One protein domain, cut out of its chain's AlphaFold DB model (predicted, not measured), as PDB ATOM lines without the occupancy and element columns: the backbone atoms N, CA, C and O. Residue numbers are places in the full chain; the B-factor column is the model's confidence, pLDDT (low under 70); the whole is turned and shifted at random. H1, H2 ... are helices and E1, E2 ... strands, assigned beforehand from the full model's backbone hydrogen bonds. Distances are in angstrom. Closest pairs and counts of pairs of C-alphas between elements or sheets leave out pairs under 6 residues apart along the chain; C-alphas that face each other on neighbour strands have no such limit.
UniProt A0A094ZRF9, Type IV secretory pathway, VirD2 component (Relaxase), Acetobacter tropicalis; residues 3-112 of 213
ATOM      1  N   GLY A   3     207.251 172.345 129.719       93.81
ATOM      2  CA  GLY A   3     205.955 172.382 129.065       93.81
ATOM      3  C   GLY A   3     204.818 172.347 130.075       93.81
ATOM      4  O   GLY A   3     204.923 171.748 131.144       93.81
ATOM      5  N   ILE A   4     203.688 172.953 129.708       94.75
ATOM      6  CA  ILE A   4     202.455 172.902 130.511       94.75
ATOM      7  C   ILE A   4     201.879 171.479 130.616       94.75
ATOM      8  O   ILE A   4     201.052 171.212 131.479       94.75
ATOM      9  N   ASP A   5     202.354 170.559 129.772       93.00
ATOM     10  CA  ASP A   5     202.099 169.116 129.839       93.00
ATOM     11  C   ASP A   5     202.909 168.408 130.945       93.00
ATOM     12  O   ASP A   5     202.757 167.206 131.161       93.00
ATOM     13  N   GLY A   6     203.770 169.144 131.653       92.62
ATOM     14  CA  GLY A   6     204.630 168.646 132.722       92.62
ATOM     15  C   GLY A   6     205.911 167.970 132.250       92.62
ATOM     16  O   GLY A   6     206.566 167.294 133.042       92.62
ATOM     17  N   ARG A   7     206.278 168.128 130.973       93.75
ATOM     18  CA  ARG A   7     207.497 167.549 130.396       93.75
ATOM     19  C   ARG A   7     208.511 168.626 130.040       93.75
ATOM     20  O   ARG A   7     208.151 169.713 129.599       93.75
ATOM     21  N   THR A   8     209.792 168.295 130.141       93.56
ATOM     22  CA  THR A   8     210.863 169.148 129.619       93.56
ATOM     23  C   THR A   8     211.093 168.847 128.137       93.56
ATOM     24  O   THR A   8     211.409 167.726 127.746       93.56
ATOM     25  N   HIS A   9     210.959 169.874 127.303       90.00
ATOM     26  CA  HIS A   9     211.151 169.830 125.857       90.00
ATOM     27  C   HIS A   9     212.496 170.447 125.463       90.00
ATOM     28  O   HIS A   9     212.818 171.581 125.844       90.00
ATOM     29  N   HIS A  10     213.258 169.728 124.642       89.25
ATOM     30  CA  HIS A  10     214.433 170.252 123.947       89.25
ATOM     31  C   HIS A  10     214.037 170.591 122.511       89.25
ATOM     32  O   HIS A  10     213.656 169.714 121.740       89.25
ATOM     33  N   ILE A  11     214.097 171.874 122.158       86.62
ATOM     34  CA  ILE A  11     213.631 172.369 120.860       86.62
ATOM     35  C   ILE A  11     214.842 172.831 120.060       86.62
ATOM     36  O   ILE A  11     215.591 173.701 120.500       86.62
ATOM     37  N   HIS A  12     215.009 172.260 118.871       85.31
ATOM     38  CA  HIS A  12     215.974 172.743 117.896       85.31
ATOM     39  C   HIS A  12     215.300 173.766 116.978       85.31
ATOM     40  O   HIS A  12     214.275 173.471 116.361       85.31
ATOM     41  N   LEU A  13     215.872 174.966 116.896       83.50
ATOM     42  CA  LEU A  13     215.377 176.038 116.039       83.50
ATOM     43  C   LEU A  13     216.339 176.231 114.863       83.50
ATOM     44  O   LEU A  13     217.545 176.317 115.081       83.50
ATOM     45  N   PRO A  14     215.826 176.300 113.622       80.19
ATOM     46  CA  PRO A  14     216.664 176.245 112.425       80.19
ATOM     47  C   PRO A  14     217.433 177.544 112.141       80.19
ATOM     48  O   PRO A  14     218.313 177.551 111.285       80.19
ATOM     49  N   SER A  15     217.085 178.655 112.794       80.19
ATOM     50  CA  SER A  15     217.735 179.955 112.610       80.19
ATOM     51  C   SER A  15     217.536 180.856 113.829       80.19
ATOM     52  O   SER A  15     216.633 180.628 114.634       80.19
ATOM     53  N   LEU A  16     218.342 181.918 113.930       74.88
ATOM     54  CA  LEU A  16     218.165 182.961 114.946       74.88
ATOM     55  C   LEU A  16     216.822 183.696 114.785       74.88
ATOM     56  O   LEU A  16     216.199 184.069 115.762       74.88
ATOM     57  N   GLU A  17     216.318 183.849 113.562       75.94
ATOM     58  CA  GLU A  17     214.997 184.451 113.318       75.94
ATOM     59  C   GLU A  17     213.835 183.579 113.825       75.94
ATOM     60  O   GLU A  17     212.735 184.081 114.040       75.94
ATOM     61  N   ALA A  18     214.065 182.273 114.002       74.00
ATOM     62  CA  ALA A  18     213.100 181.348 114.591       74.00
ATOM     63  C   ALA A  18     213.152 181.329 116.130       74.00
ATOM     64  O   ALA A  18     212.288 180.709 116.762       74.00
ATOM     65  N   THR A  19     214.154 181.983 116.731       80.44
ATOM     66  CA  THR A  19     214.227 182.205 118.177       80.44
ATOM     67  C   THR A  19     213.402 183.425 118.574       80.44
ATOM     68  O   THR A  19     212.643 183.994 117.789       80.44
ATOM     69  N   THR A  20     213.491 183.795 119.844       83.94
ATOM     70  CA  THR A  20     212.830 184.966 120.388       83.94
ATOM     71  C   THR A  20     213.810 185.749 121.249       83.94
ATOM     72  O   THR A  20     214.739 185.186 121.823       83.94
ATOM     73  N   ASP A  21     213.581 187.051 121.344       87.69
ATOM     74  CA  ASP A  21     214.219 187.973 122.278       87.69
ATOM     75  C   ASP A  21     213.521 188.000 123.652       87.69
ATOM     76  O   ASP A  21     213.692 188.948 124.419       87.69
ATOM     77  N   ALA A  22     212.676 187.007 123.942       89.81
ATOM     78  CA  ALA A  22     212.000 186.886 125.223       89.81
ATOM     79  C   ALA A  22     213.015 186.735 126.371       89.81
ATOM     80  O   ALA A  22     213.997 185.996 126.229       89.81
ATOM     81  N   PRO A  23     212.786 187.395 127.517       93.25
ATOM     82  CA  PRO A  23     213.632 187.216 128.687       93.25
ATOM     83  C   PRO A  23     213.485 185.802 129.265       93.25
ATOM     84  O   PRO A  23     212.520 185.080 129.002       93.25
ATOM     85  N   MET A  24     214.440 185.409 130.108       91.62
ATOM     86  CA  MET A  24     214.331 184.168 130.874       91.62
ATOM     87  C   MET A  24     213.059 184.163 131.731       91.62
ATOM     88  O   MET A  24     212.722 185.164 132.361       91.62
ATOM     89  N   GLY A  25     212.364 183.024 131.746       93.62
ATOM     90  CA  GLY A  25     211.096 182.845 132.461       93.62
ATOM     91  C   GLY A  25     209.861 183.386 131.730       93.62
ATOM     92  O   GLY A  25     208.751 183.232 132.236       93.62
ATOM     93  N   ALA A  26     210.021 183.968 130.540       96.19
ATOM     94  CA  ALA A  26     208.904 184.322 129.672       96.19
ATOM     95  C   ALA A  26     208.051 183.099 129.294       96.19
ATOM     96  O   ALA A  26     208.552 181.985 129.127       96.19
ATOM     97  N   ILE A  27     206.758 183.333 129.070       96.56
ATOM     98  CA  ILE A  27     205.850 182.319 128.534       96.56
ATOM     99  C   ILE A  27     205.917 182.363 127.013       96.56
ATOM    100  O   ILE A  27     205.613 183.388 126.391       96.56
ATOM    101  N   VAL A  28     206.274 181.235 126.408       95.00
ATOM    102  CA  VAL A  28     206.387 181.077 124.957       95.00
ATOM    103  C   VAL A  28     205.533 179.918 124.467       95.00
ATOM    104  O   VAL A  28     205.239 178.977 125.197       95.00
ATOM    105  N   GLU A  29     205.149 179.979 123.201       92.62
ATOM    106  CA  GLU A  29     204.441 178.910 122.513       92.62
ATOM    107  C   GLU A  29     205.227 178.481 121.281       92.62
ATOM    108  O   GLU A  29     205.602 179.307 120.445       92.62
ATOM    109  N   LEU A  30     205.442 177.175 121.147       91.00
ATOM    110  CA  LEU A  30     206.015 176.604 119.941       91.00
ATOM    111  C   LEU A  30     204.954 176.560 118.840       91.00
ATOM    112  O   LEU A  30     204.008 175.776 118.909       91.00
ATOM    113  N   ARG A  31     205.124 177.372 117.798       89.31
ATOM    114  CA  ARG A  31     204.216 177.401 116.650       89.31
ATOM    115  C   ARG A  31     204.812 176.652 115.474       89.31
ATOM    116  O   ARG A  31     205.966 176.872 115.113       89.31
ATOM    117  N   ARG A  32     203.989 175.813 114.842       88.94
ATOM    118  CA  ARG A  32     204.263 175.200 113.538       88.94
ATOM    119  C   ARG A  32     203.400 175.879 112.483       88.94
ATOM    120  O   ARG A  32     202.214 176.090 112.716       88.94
ATOM    121  N   PHE A  33     203.997 176.254 111.362       85.81
ATOM    122  CA  PHE A  33     203.309 176.931 110.262       85.81
ATOM    123  C   PHE A  33     204.017 176.644 108.938       85.81
ATOM    124  O   PHE A  33     205.151 176.174 108.939       85.81
ATOM    125  N   GLU A  34     203.372 176.936 107.815       89.00
ATOM    126  CA  GLU A  34     204.005 176.884 106.496       89.00
ATOM    127  C   GLU A  34     204.464 178.283 106.079       89.00
ATOM    128  O   GLU A  34     203.729 179.261 106.240       89.00
ATOM    129  N   ASP A  35     205.698 178.402 105.581       85.06
ATOM    130  CA  ASP A  35     206.167 179.655 104.988       85.06
ATOM    131  C   ASP A  35     205.526 179.906 103.611       85.06
ATOM    132  O   ASP A  35     204.835 179.056 103.053       85.06
ATOM    133  N   ALA A  36     205.781 181.077 103.022       85.38
ATOM    134  CA  ALA A  36     205.236 181.447 101.711       85.38
ATOM    135  C   ALA A  36     205.638 180.491 100.565       85.38
ATOM    136  O   ALA A  36     205.092 180.587  99.470       85.38
ATOM    137  N   LYS A  37     206.604 179.590 100.793       88.81
ATOM    138  CA  LYS A  37     207.048 178.562  99.843       88.81
ATOM    139  C   LYS A  37     206.495 177.170 100.194       88.81
ATOM    140  O   LYS A  37     206.987 176.185  99.648       88.81
ATOM    141  N   GLY A  38     205.527 177.083 101.110       87.69
ATOM    142  CA  GLY A  38     204.900 175.835 101.554       87.69
ATOM    143  C   GLY A  38     205.802 174.961 102.428       87.69
ATOM    144  O   GLY A  38     205.551 173.770 102.573       87.69
ATOM    145  N   ARG A  39     206.898 175.497 102.982       87.50
ATOM    146  CA  ARG A  39     207.806 174.703 103.823       87.50
ATOM    147  C   ARG A  39     207.364 174.779 105.271       87.50
ATOM    148  O   ARG A  39     207.171 175.874 105.794       87.50
ATOM    149  N   ALA A  40     207.300 173.628 105.936       87.38
ATOM    150  CA  ALA A  40     207.051 173.565 107.367       87.38
ATOM    151  C   ALA A  40     208.153 174.307 108.142       87.38
ATOM    152  O   ALA A  40     209.347 174.036 107.996       87.38
ATOM    153  N   ARG A  41     207.735 175.250 108.983       86.44
ATOM    154  CA  ARG A  41     208.572 176.055 109.869       86.44
ATOM    155  C   ARG A  41     208.103 175.928 111.302       86.44
ATOM    156  O   ARG A  41     206.937 175.656 111.589       86.44
ATOM    157  N   VAL A  42     209.053 176.154 112.198       87.94
ATOM    158  CA  VAL A  42     208.849 176.190 113.639       87.94
ATOM    159  C   VAL A  42     209.387 177.519 114.149       87.94
ATOM    160  O   VAL A  42     210.484 177.912 113.758       87.94
ATOM    161  N   ALA A  43     208.627 178.201 115.001       87.25
ATOM    162  CA  ALA A  43     209.069 179.419 115.673       87.25
ATOM    163  C   ALA A  43     208.530 179.483 117.103       87.25
ATOM    164  O   ALA A  43     207.471 178.925 117.405       87.25
ATOM    165  N   LEU A  44     209.244 180.199 117.969       89.94
ATOM    166  CA  LEU A  44     208.763 180.535 119.304       89.94
ATOM    167  C   LEU A  44     207.987 181.851 119.270       89.94
ATOM    168  O   LEU A  44     208.531 182.903 118.942       89.94
ATOM    169  N   ALA A  45     206.712 181.796 119.640       90.44
ATOM    170  CA  ALA A  45     205.883 182.976 119.823       90.44
ATOM    171  C   ALA A  45     205.850 183.369 121.300       90.44
ATOM    172  O   ALA A  45     205.428 182.582 122.146       90.44
ATOM    173  N   VAL A  46     206.241 184.604 121.609       93.12
ATOM    174  CA  VAL A  46     206.129 185.144 122.968       93.12
ATOM    175  C   VAL A  46     204.668 185.380 123.305       93.12
ATOM    176  O   VAL A  46     203.959 186.091 122.590       93.12
ATOM    177  N   ARG A  47     204.211 184.780 124.402       94.75
ATOM    178  CA  ARG A  47     202.874 184.992 124.960       94.75
ATOM    179  C   ARG A  47     202.893 185.968 126.134       94.75
ATOM    180  O   ARG A  47     201.909 186.676 126.327       94.75
ATOM    181  N   SER A  48     203.997 186.023 126.874       96.56
ATOM    182  CA  SER A  48     204.234 186.965 127.970       96.56
ATOM    183  C   SER A  48     205.737 187.113 128.198       96.56
ATOM    184  O   SER A  48     206.418 186.100 128.314       96.56
ATOM    185  N   ASP A  49     206.243 188.344 128.310       96.62
ATOM    186  CA  ASP A  49     207.618 188.584 128.782       96.62
ATOM    187  C   ASP A  49     207.740 188.420 130.308       96.62
ATOM    188  O   ASP A  49     208.843 188.391 130.843       96.62
ATOM    189  N   PHE A  50     206.613 188.342 131.021       97.62
ATOM    190  CA  PHE A  50     206.585 188.215 132.474       97.62
ATOM    191  C   PHE A  50     206.646 186.745 132.869       97.62
ATOM    192  O   PHE A  50     205.944 185.908 132.285       97.62
ATOM    193  N   THR A  51     207.409 186.475 133.926       97.19
ATOM    194  CA  THR A  51     207.388 185.194 134.640       97.19
ATOM    195  C   THR A  51     205.998 184.883 135.183       97.19
ATOM    196  O   THR A  51     205.132 185.759 135.267       97.19
ATOM    197  N   LEU A  52     205.767 183.624 135.545       96.38
ATOM    198  CA  LEU A  52     204.486 183.198 136.091       96.38
ATOM    199  C   LEU A  52     204.132 183.952 137.385       96.38
ATOM    200  O   LEU A  52     203.028 184.481 137.496       96.38
ATOM    201  N   ASP A  53     205.096 184.102 138.295       97.00
ATOM    202  CA  ASP A  53     204.912 184.814 139.566       97.00
ATOM    203  C   ASP A  53     204.594 186.296 139.356       97.00
ATOM    204  O   ASP A  53     203.664 186.836 139.954       97.00
ATOM    205  N   GLN A  54     205.296 186.958 138.428       97.88
ATOM    206  CA  GLN A  54     205.010 188.354 138.080       97.88
ATOM    207  C   GLN A  54     203.595 188.545 137.524       97.88
ATOM    208  O   GLN A  54     203.032 189.631 137.650       97.88
ATOM    209  N   GLN A  55     203.011 187.521 136.895       98.44
ATOM    210  CA  GLN A  55     201.650 187.599 136.369       98.44
ATOM    211  C   GLN A  55     200.585 187.506 137.464       98.44
ATOM    212  O   GLN A  55     199.513 188.079 137.288       98.44
ATOM    213  N   VAL A  56     200.846 186.848 138.597       98.25
ATOM    214  CA  VAL A  56     199.845 186.675 139.667       98.25
ATOM    215  C   VAL A  56     199.304 188.027 140.148       98.25
ATOM    216  O   VAL A  56     198.088 188.225 140.193       98.25
ATOM    217  N   GLU A  57     200.188 188.994 140.396       96.25
ATOM    218  CA  GLU A  57     199.833 190.314 140.944       96.25
ATOM    219  C   GLU A  57     199.888 191.456 139.916       96.25
ATOM    220  O   GLU A  57     199.737 192.631 140.256       96.25
ATOM    221  N   ALA A  58     200.088 191.141 138.633       97.81
ATOM    222  CA  ALA A  58     200.197 192.157 137.592       97.81
ATOM    223  C   ALA A  58     198.923 193.007 137.464       97.81
ATOM    224  O   ALA A  58     197.805 192.495 137.375       97.81
ATOM    225  N   GLN A  59     199.084 194.322 137.338       95.88
ATOM    226  CA  GLN A  59     197.942 195.227 137.174       95.88
ATOM    227  C   GLN A  59     197.250 195.085 135.806       95.88
ATOM    228  O   GLN A  59     196.061 195.398 135.690       95.88
ATOM    229  N   GLY A  60     197.990 194.627 134.790       97.31
ATOM    230  CA  GLY A  60     197.529 194.439 133.415       97.31
ATOM    231  C   GLY A  60     196.976 193.057 133.090       97.31
ATOM    232  O   GLY A  60     196.900 192.182 133.946       97.31
ATOM    233  N   ALA A  61     196.584 192.872 131.828       97.75
ATOM    234  CA  ALA A  61     196.001 191.632 131.322       97.75
ATOM    235  C   ALA A  61     197.083 190.583 131.017       97.75
ATOM    236  O   ALA A  61     197.810 190.679 130.033       97.75
ATOM    237  N   THR A  62     197.164 189.532 131.813       98.31
ATOM    238  CA  THR A  62     198.247 188.540 131.774       98.31
ATOM    239  C   THR A  62     197.953 187.371 130.836       98.31
ATOM    240  O   THR A  62     196.862 187.249 130.269       98.31
ATOM    241  N   TRP A  63     198.938 186.498 130.607       97.56
ATOM    242  CA  TRP A  63     198.690 185.253 129.879       97.56
ATOM    243  C   TRP A  63     197.749 184.329 130.667       97.56
ATOM    244  O   TRP A  63     196.876 183.724 130.045       97.56
ATOM    245  N   LEU A  64     197.827 184.316 132.004       97.62
ATOM    246  CA  LEU A  64     196.891 183.584 132.872       97.62
ATOM    247  C   LEU A  64     195.434 184.009 132.638       97.62
ATOM    248  O   LEU A  64     194.563 183.158 132.473       97.62
ATOM    249  N   ASP A  65     195.178 185.318 132.540       97.44
ATOM    250  CA  ASP A  65     193.831 185.855 132.302       97.44
ATOM    251  C   ASP A  65     193.285 185.388 130.942       97.44
ATOM    252  O   ASP A  65     192.110 185.050 130.814       97.44
ATOM    253  N   ARG A  66     194.154 185.316 129.921       95.88
ATOM    254  CA  ARG A  66     193.799 184.812 128.585       95.88
ATOM    255  C   ARG A  66     193.493 183.315 128.596       95.88
ATOM    256  O   ARG A  66     192.579 182.912 127.887       95.88
ATOM    257  N   GLN A  67     194.219 182.515 129.383       95.25
ATOM    258  CA  GLN A  67     193.911 181.088 129.555       95.25
ATOM    259  C   GLN A  67     192.583 180.892 130.291       95.25
ATOM    260  O   GLN A  67     191.767 180.073 129.880       95.25
ATOM    261  N   ALA A  68     192.323 181.684 131.335       93.31
ATOM    262  CA  ALA A  68     191.111 181.570 132.143       93.31
ATOM    263  C   ALA A  68     189.823 181.840 131.346       93.31
ATOM    264  O   ALA A  68     188.812 181.179 131.574       93.31
ATOM    265  N   VAL A  69     189.861 182.785 130.398       92.75
ATOM    266  CA  VAL A  69     188.707 183.142 129.550       92.75
ATOM    267  C   VAL A  69     188.705 182.450 128.182       92.75
ATOM    268  O   VAL A  69     187.815 182.708 127.368       92.75
ATOM    269  N   ALA A  70     189.695 181.600 127.893       91.25
ATOM    270  CA  ALA A  70     189.750 180.856 126.642       91.25
ATOM    271  C   ALA A  70     188.597 179.848 126.558       91.25
ATOM    272  O   ALA A  70     188.219 179.222 127.547       91.25
ATOM    273  N   LYS A  71     188.054 179.662 125.347       88.38
ATOM    274  CA  LYS A  71     187.004 178.664 125.089       88.38
ATOM    275  C   LYS A  71     187.502 177.239 125.348       88.38
ATOM    276  O   LYS A  71     186.750 176.406 125.839       88.38
ATOM    277  N   GLU A  72     188.754 176.981 124.991       87.00
ATOM    278  CA  GLU A  72     189.432 175.705 125.179       87.00
ATOM    279  C   GLU A  72     190.637 175.954 126.078       87.00
ATOM    280  O   GLU A  72     191.558 176.686 125.708       87.00
ATOM    281  N   GLN A  73     190.590 175.389 127.281       83.75
ATOM    282  CA  GLN A  73     191.701 175.453 128.219       83.75
ATOM    283  C   GLN A  73     192.656 174.291 127.934       83.75
ATOM    284  O   GLN A  73     192.191 173.172 127.695       83.75
ATOM    285  N   PRO A  74     193.977 174.529 127.940       85.31
ATOM    286  CA  PRO A  74     194.937 173.460 127.733       85.31
ATOM    287  C   PRO A  74     194.881 172.463 128.891       85.31
ATOM    288  O   PRO A  74     194.663 172.835 130.046       85.31
ATOM    289  N   GLU A  75     195.130 171.191 128.590       89.44
ATOM    290  CA  GLU A  75     195.331 170.191 129.628       89.44
ATOM    291  C   GLU A  75     196.647 170.483 130.358       89.44
ATOM    292  O   GLU A  75     197.727 170.479 129.763       89.44
ATOM    293  N   LEU A  76     196.543 170.785 131.651       93.69
ATOM    294  CA  LEU A  76     197.691 171.063 132.504       93.69
ATOM    295  C   LEU A  76     198.154 169.760 133.164       93.69
ATOM    296  O   LEU A  76     197.396 169.143 133.917       93.69
ATOM    297  N   GLY A  77     199.398 169.366 132.899       93.19
ATOM    298  CA  GLY A  77     200.055 168.224 133.529       93.19
ATOM    299  C   GLY A  77     200.637 168.552 134.909       93.19
ATOM    300  O   GLY A  77     200.262 169.534 135.553       93.19
ATOM    301  N   GLY A  78     201.567 167.707 135.369       93.88
ATOM    302  CA  GLY A  78     202.399 167.979 136.549       93.88
ATOM    303  C   GLY A  78     203.492 169.022 136.273       93.88
ATOM    304  O   GLY A  78     203.473 169.683 135.237       93.88
ATOM    305  N   GLY A  79     204.458 169.172 137.186       94.75
ATOM    306  CA  GLY A  79     205.583 170.108 137.020       94.75
ATOM    307  C   GLY A  79     205.107 171.533 136.720       94.75
ATOM    308  O   GLY A  79     204.221 172.042 137.405       94.75
ATOM    309  N   PHE A  80     205.607 172.126 135.633       95.56
ATOM    310  CA  PHE A  80     205.200 173.464 135.197       95.56
ATOM    311  C   PHE A  80     203.680 173.606 134.968       95.56
ATOM    312  O   PHE A  80     203.111 174.661 135.229       95.56
ATOM    313  N   GLY A  81     202.975 172.546 134.555       96.75
ATOM    314  CA  GLY A  81     201.510 172.564 134.458       96.75
ATOM    315  C   GLY A  81     200.812 172.749 135.814       96.75
ATOM    316  O   GLY A  81     199.801 173.451 135.904       96.75
ATOM    317  N   ALA A  82     201.370 172.178 136.886       96.56
ATOM    318  CA  ALA A  82     200.877 172.375 138.247       96.56
ATOM    319  C   ALA A  82     201.165 173.800 138.737       96.56
ATOM    320  O   ALA A  82     200.263 174.445 139.267       96.56
ATOM    321  N   GLU A  83     202.360 174.328 138.460       97.44
ATOM    322  CA  GLU A  83     202.711 175.725 138.752       97.44
ATOM    323  C   GLU A  83     201.743 176.697 138.065       97.44
ATOM    324  O   GLU A  83     201.195 177.589 138.712       97.44
ATOM    325  N   VAL A  84     201.444 176.487 136.775       97.31
ATOM    326  CA  VAL A  84     200.455 177.288 136.033       97.31
ATOM    327  C   VAL A  84     199.082 177.219 136.695       97.31
ATOM    328  O   VAL A  84     198.437 178.253 136.872       97.31
ATOM    329  N   ARG A  85     198.632 176.027 137.104       95.69
ATOM    330  CA  ARG A  85     197.344 175.858 137.792       95.69
ATOM    331  C   ARG A  85     197.309 176.626 139.111       95.69
ATOM    332  O   ARG A  85     196.279 177.205 139.454       95.69
ATOM    333  N   ASP A  86     198.407 176.629 139.854       96.88
ATOM    334  CA  ASP A  86     198.534 177.323 141.134       96.88
ATOM    335  C   ASP A  86     198.534 178.839 140.939       96.88
ATOM    336  O   ASP A  86     197.767 179.546 141.599       96.88
ATOM    337  N   ALA A  87     199.294 179.333 139.965       97.94
ATOM    338  CA  ALA A  87     199.315 180.741 139.596       97.94
ATOM    339  C   ALA A  87     197.955 181.226 139.077       97.94
ATOM    340  O   ALA A  87     197.526 182.322 139.430       97.94
ATOM    341  N   MET A  88     197.220 180.414 138.307       96.38
ATOM    342  CA  MET A  88     195.850 180.741 137.893       96.38
ATOM    343  C   MET A  88     194.913 180.893 139.096       96.38
ATOM    344  O   MET A  88     194.116 181.831 139.126       96.38
ATOM    345  N   ARG A  89     195.012 180.019 140.111       95.25
ATOM    346  CA  ARG A  89     194.192 180.143 141.331       95.25
ATOM    347  C   ARG A  89     194.515 181.429 142.092       95.25
ATOM    348  O   ARG A  89     193.591 182.170 142.421       95.25
ATOM    349  N   GLN A  90     195.797 181.721 142.293       97.38
ATOM    350  CA  GLN A  90     196.240 182.949 142.960       97.38
ATOM    351  C   GLN A  90     195.847 184.204 142.168       97.38
ATOM    352  O   GLN A  90     195.407 185.199 142.741       97.38
ATOM    353  N   ARG A  91     195.940 184.146 140.835       97.75
ATOM    354  CA  ARG A  91     195.529 185.233 139.947       97.75
ATOM    355  C   ARG A  91     194.035 185.514 140.055       97.75
ATOM    356  O   ARG A  91     193.643 186.675 140.115       97.75
ATOM    357  N   VAL A  92     193.200 184.478 140.123       96.38
ATOM    358  CA  VAL A  92     191.760 184.638 140.374       96.38
ATOM    359  C   VAL A  92     191.508 185.330 141.713       96.38
ATOM    360  O   VAL A  92     190.661 186.218 141.771       96.38
ATOM    361  N   ASP A  93     192.247 184.978 142.767       95.75
ATOM    362  CA  ASP A  93     192.101 185.631 144.074       95.75
ATOM    363  C   ASP A  93     192.519 187.105 144.025       95.75
ATOM    364  O   ASP A  93     191.824 187.962 144.573       95.75
ATOM    365  N   TYR A  94     193.603 187.424 143.312       97.56
ATOM    366  CA  TYR A  94     193.985 188.807 143.032       97.56
ATOM    367  C   TYR A  94     192.869 189.555 142.289       97.56
ATOM    368  O   TYR A  94     192.423 190.600 142.755       97.56
ATOM    369  N   LEU A  95     192.352 189.001 141.189       97.56
ATOM    370  CA  LEU A  95     191.274 189.627 140.419       97.56
ATOM    371  C   LEU A  95     189.990 189.794 141.235       97.56
ATOM    372  O   LEU A  95     189.291 190.785 141.054       97.56
ATOM    373  N   ALA A  96     189.681 188.866 142.142       95.88
ATOM    374  CA  ALA A  96     188.522 188.981 143.018       95.88
ATOM    375  C   ALA A  96     188.668 190.127 144.026       95.88
ATOM    376  O   ALA A  96     187.724 190.894 144.213       95.88
ATOM    377  N   ARG A  97     189.859 190.301 144.620       95.81
ATOM    378  CA  ARG A  97     190.160 191.456 145.488       95.81
ATOM    379  C   ARG A  97     190.059 192.782 144.739       95.81
ATOM    380  O   ARG A  97     189.577 193.760 145.296       95.81
ATOM    381  N   GLU A  98     190.458 192.789 143.472       96.06
ATOM    382  CA  GLU A  98     190.399 193.962 142.597       96.06
ATOM    383  C   GLU A  98     189.005 194.200 141.975       96.06
ATOM    384  O   GLU A  98     188.838 195.133 141.192       96.06
ATOM    385  N   GLY A  99     188.006 193.364 142.288       95.44
ATOM    386  CA  GLY A  99     186.636 193.501 141.779       95.44
ATOM    387  C   GLY A  99     186.438 193.069 140.320       95.44
ATOM    388  O   GLY A  99     185.428 193.408 139.714       95.44
ATOM    389  N   PHE A 100     187.381 192.322 139.744       96.88
ATOM    390  CA  PHE A 100     187.338 191.817 138.366       96.88
ATOM    391  C   PHE A 100     186.863 190.363 138.238       96.88
ATOM    392  O   PHE A 100     186.656 189.874 137.120       96.88
ATOM    393  N   ALA A 101     186.720 189.653 139.356       95.94
ATOM    394  CA  ALA A 101     186.253 188.275 139.386       95.94
ATOM    395  C   ALA A 101     185.396 187.989 140.625       95.94
ATOM    396  O   ALA A 101     185.571 188.589 141.681       95.94
ATOM    397  N   GLN A 102     184.499 187.015 140.518       94.12
ATOM    398  CA  GLN A 102     183.706 186.496 141.623       94.12
ATOM    399  C   GLN A 102     183.724 184.968 141.589       94.12
ATOM    400  O   GLN A 102     183.455 184.360 140.554       94.12
ATOM    401  N   ARG A 103     184.028 184.326 142.721       89.06
ATOM    402  CA  ARG A 103     183.929 182.865 142.851       89.06
ATOM    403  C   ARG A 103     182.460 182.477 143.046       89.06
ATOM    404  O   ARG A 103     181.829 182.909 144.007       89.06
ATOM    405  N   GLU A 104     181.925 181.660 142.146       84.88
ATOM    406  CA  GLU A 104     180.540 181.172 142.166       84.88
ATOM    407  C   GLU A 104     180.466 179.758 142.764       84.88
ATOM    408  O   GLU A 104     179.946 178.844 142.134       84.88
ATOM    409  N   GLY A 105     181.011 179.556 143.968       74.81
ATOM    410  CA  GLY A 105     181.018 178.249 144.643       74.81
ATOM    411  C   GLY A 105     181.864 177.168 143.938       74.81
ATOM    412  O   GLY A 105     181.819 176.969 142.725       74.81
ATOM    413  N   GLY A 106     182.665 176.427 144.707       77.62
ATOM    414  CA  GLY A 106     183.591 175.442 144.135       77.62
ATOM    415  C   GLY A 106     184.634 176.095 143.214       77.62
ATOM    416  O   GLY A 106     185.226 177.114 143.567       77.62
ATOM    417  N   GLU A 107     184.862 175.510 142.034       77.75
ATOM    418  CA  GLU A 107     185.886 175.964 141.075       77.75
ATOM    419  C   GLU A 107     185.379 176.979 140.035       77.75
ATOM    420  O   GLU A 107     186.161 177.478 139.225       77.75
ATOM    421  N   ARG A 108     184.082 177.317 140.034       85.75
ATOM    422  CA  ARG A 108     183.520 178.255 139.052       85.75
ATOM    423  C   ARG A 108     183.891 179.693 139.398       85.75
ATOM    424  O   ARG A 108     183.739 180.144 140.533       85.75
ATOM    425  N   VAL A 109     184.334 180.435 138.387       92.06
ATOM    426  CA  VAL A 109     184.709 181.846 138.498       92.06
ATOM    427  C   VAL A 109     183.974 182.630 137.425       92.06
ATOM    428  O   VAL A 109     184.022 182.285 136.245       92.06
ATOM    429  N   LYS A 110     183.309 183.703 137.834       94.62
ATOM    430  CA  LYS A 110     182.710 184.686 136.943       94.62
ATOM    431  C   LYS A 110     183.646 185.876 136.823       94.62
ATOM    432  O   LYS A 110     183.967 186.511 137.820       94.62
ATOM    433  N   PHE A 111     184.064 186.179 135.604       95.62
ATOM    434  CA  PHE A 111     184.887 187.348 135.305       95.62
ATOM    435  C   PHE A 111     184.033 188.525 134.844       95.62
ATOM    436  O   PHE A 111     182.977 188.339 134.229       95.62
ATOM    437  N   GLU A 112     184.526 189.734 135.090       94.88
ATOM    438  CA  GLU A 112     183.919 190.949 134.563       94.88
ATOM    439  C   GLU A 112     183.892 190.968 133.030       94.88
ATOM    440  O   GLU A 112     184.805 190.495 132.336       94.88
TER     441      GLU A 112
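Overview. This is residues 3 to 112 of the 213 residues of the protein "Type IV secretory pathway, VirD2 component (Relaxase)" of Acetobacter tropicalis (UniProt A0A094ZRF9). What shape do these atoms make? A long two-strand hairpin, E1 and E2, makes one end of an elongated body, the helices H1, H2 and H3 group in the middle, and a small hairpin, E3 and E4, sits at the far end of H3. Unnamed residues 3 to 26 loop out beside the long hairpin and back. What is it built of? The printed part has 110 residues, in the order E1 E2 H1 H2 H3 E3 E4; both sheets are antiparallel, and the class is mixed, with under half of the residues, 52, in named elements. It is only just loose, close to compact, with a radius of gyration of the C-alphas of 16.2 A and spans of 50 by 28 by 24 A.

Along the chain. Where are the strands? E1 is residues 27 to 34, 22.8 A long, from C-alpha 27 at (205.850, 182.319, 128.534); E2 is 40 to 48, 24.7 A. E3 is 101 to 103, and E4 is 109 to 111, ending at C-alpha 111 at (184.887, 187.348, 135.305). Where are the helices? H1 is residues 52 to 56, H2 is 63 to 68, and H3 is 80 to 97, 25.6 A long.

Arrangement. How do the strands pair? In the hairpin E1 and E2, at 154 degrees, N 29 and O 45 are 2.8 A apart; in the hairpin E3 and E4, at 162 degrees, N 102 and O 110 are 2.8 A apart. What does H3 touch? It touches H1, closest at the C-alphas of Val 56 and Arg 91, 4.6 A. With residues 84 to 91 alone it touches H2, about perpendicular at 81 degrees, closest at the C-alphas of Leu 64 and Met 88, 5.9 A. How do the helix backbones run? In H1, H2 and H3 every O i to N i+4 pair is within hydrogen-bond range.

Size, cuts and confidence. How large is it? The two C-alphas farthest apart, of Lys 37 and Gly 105, are 51.8 A apart. Is it unbroken and confident? The printed part has no cut, H2 to H3 is a long link, and no printed residue is under 70 in pLDDT.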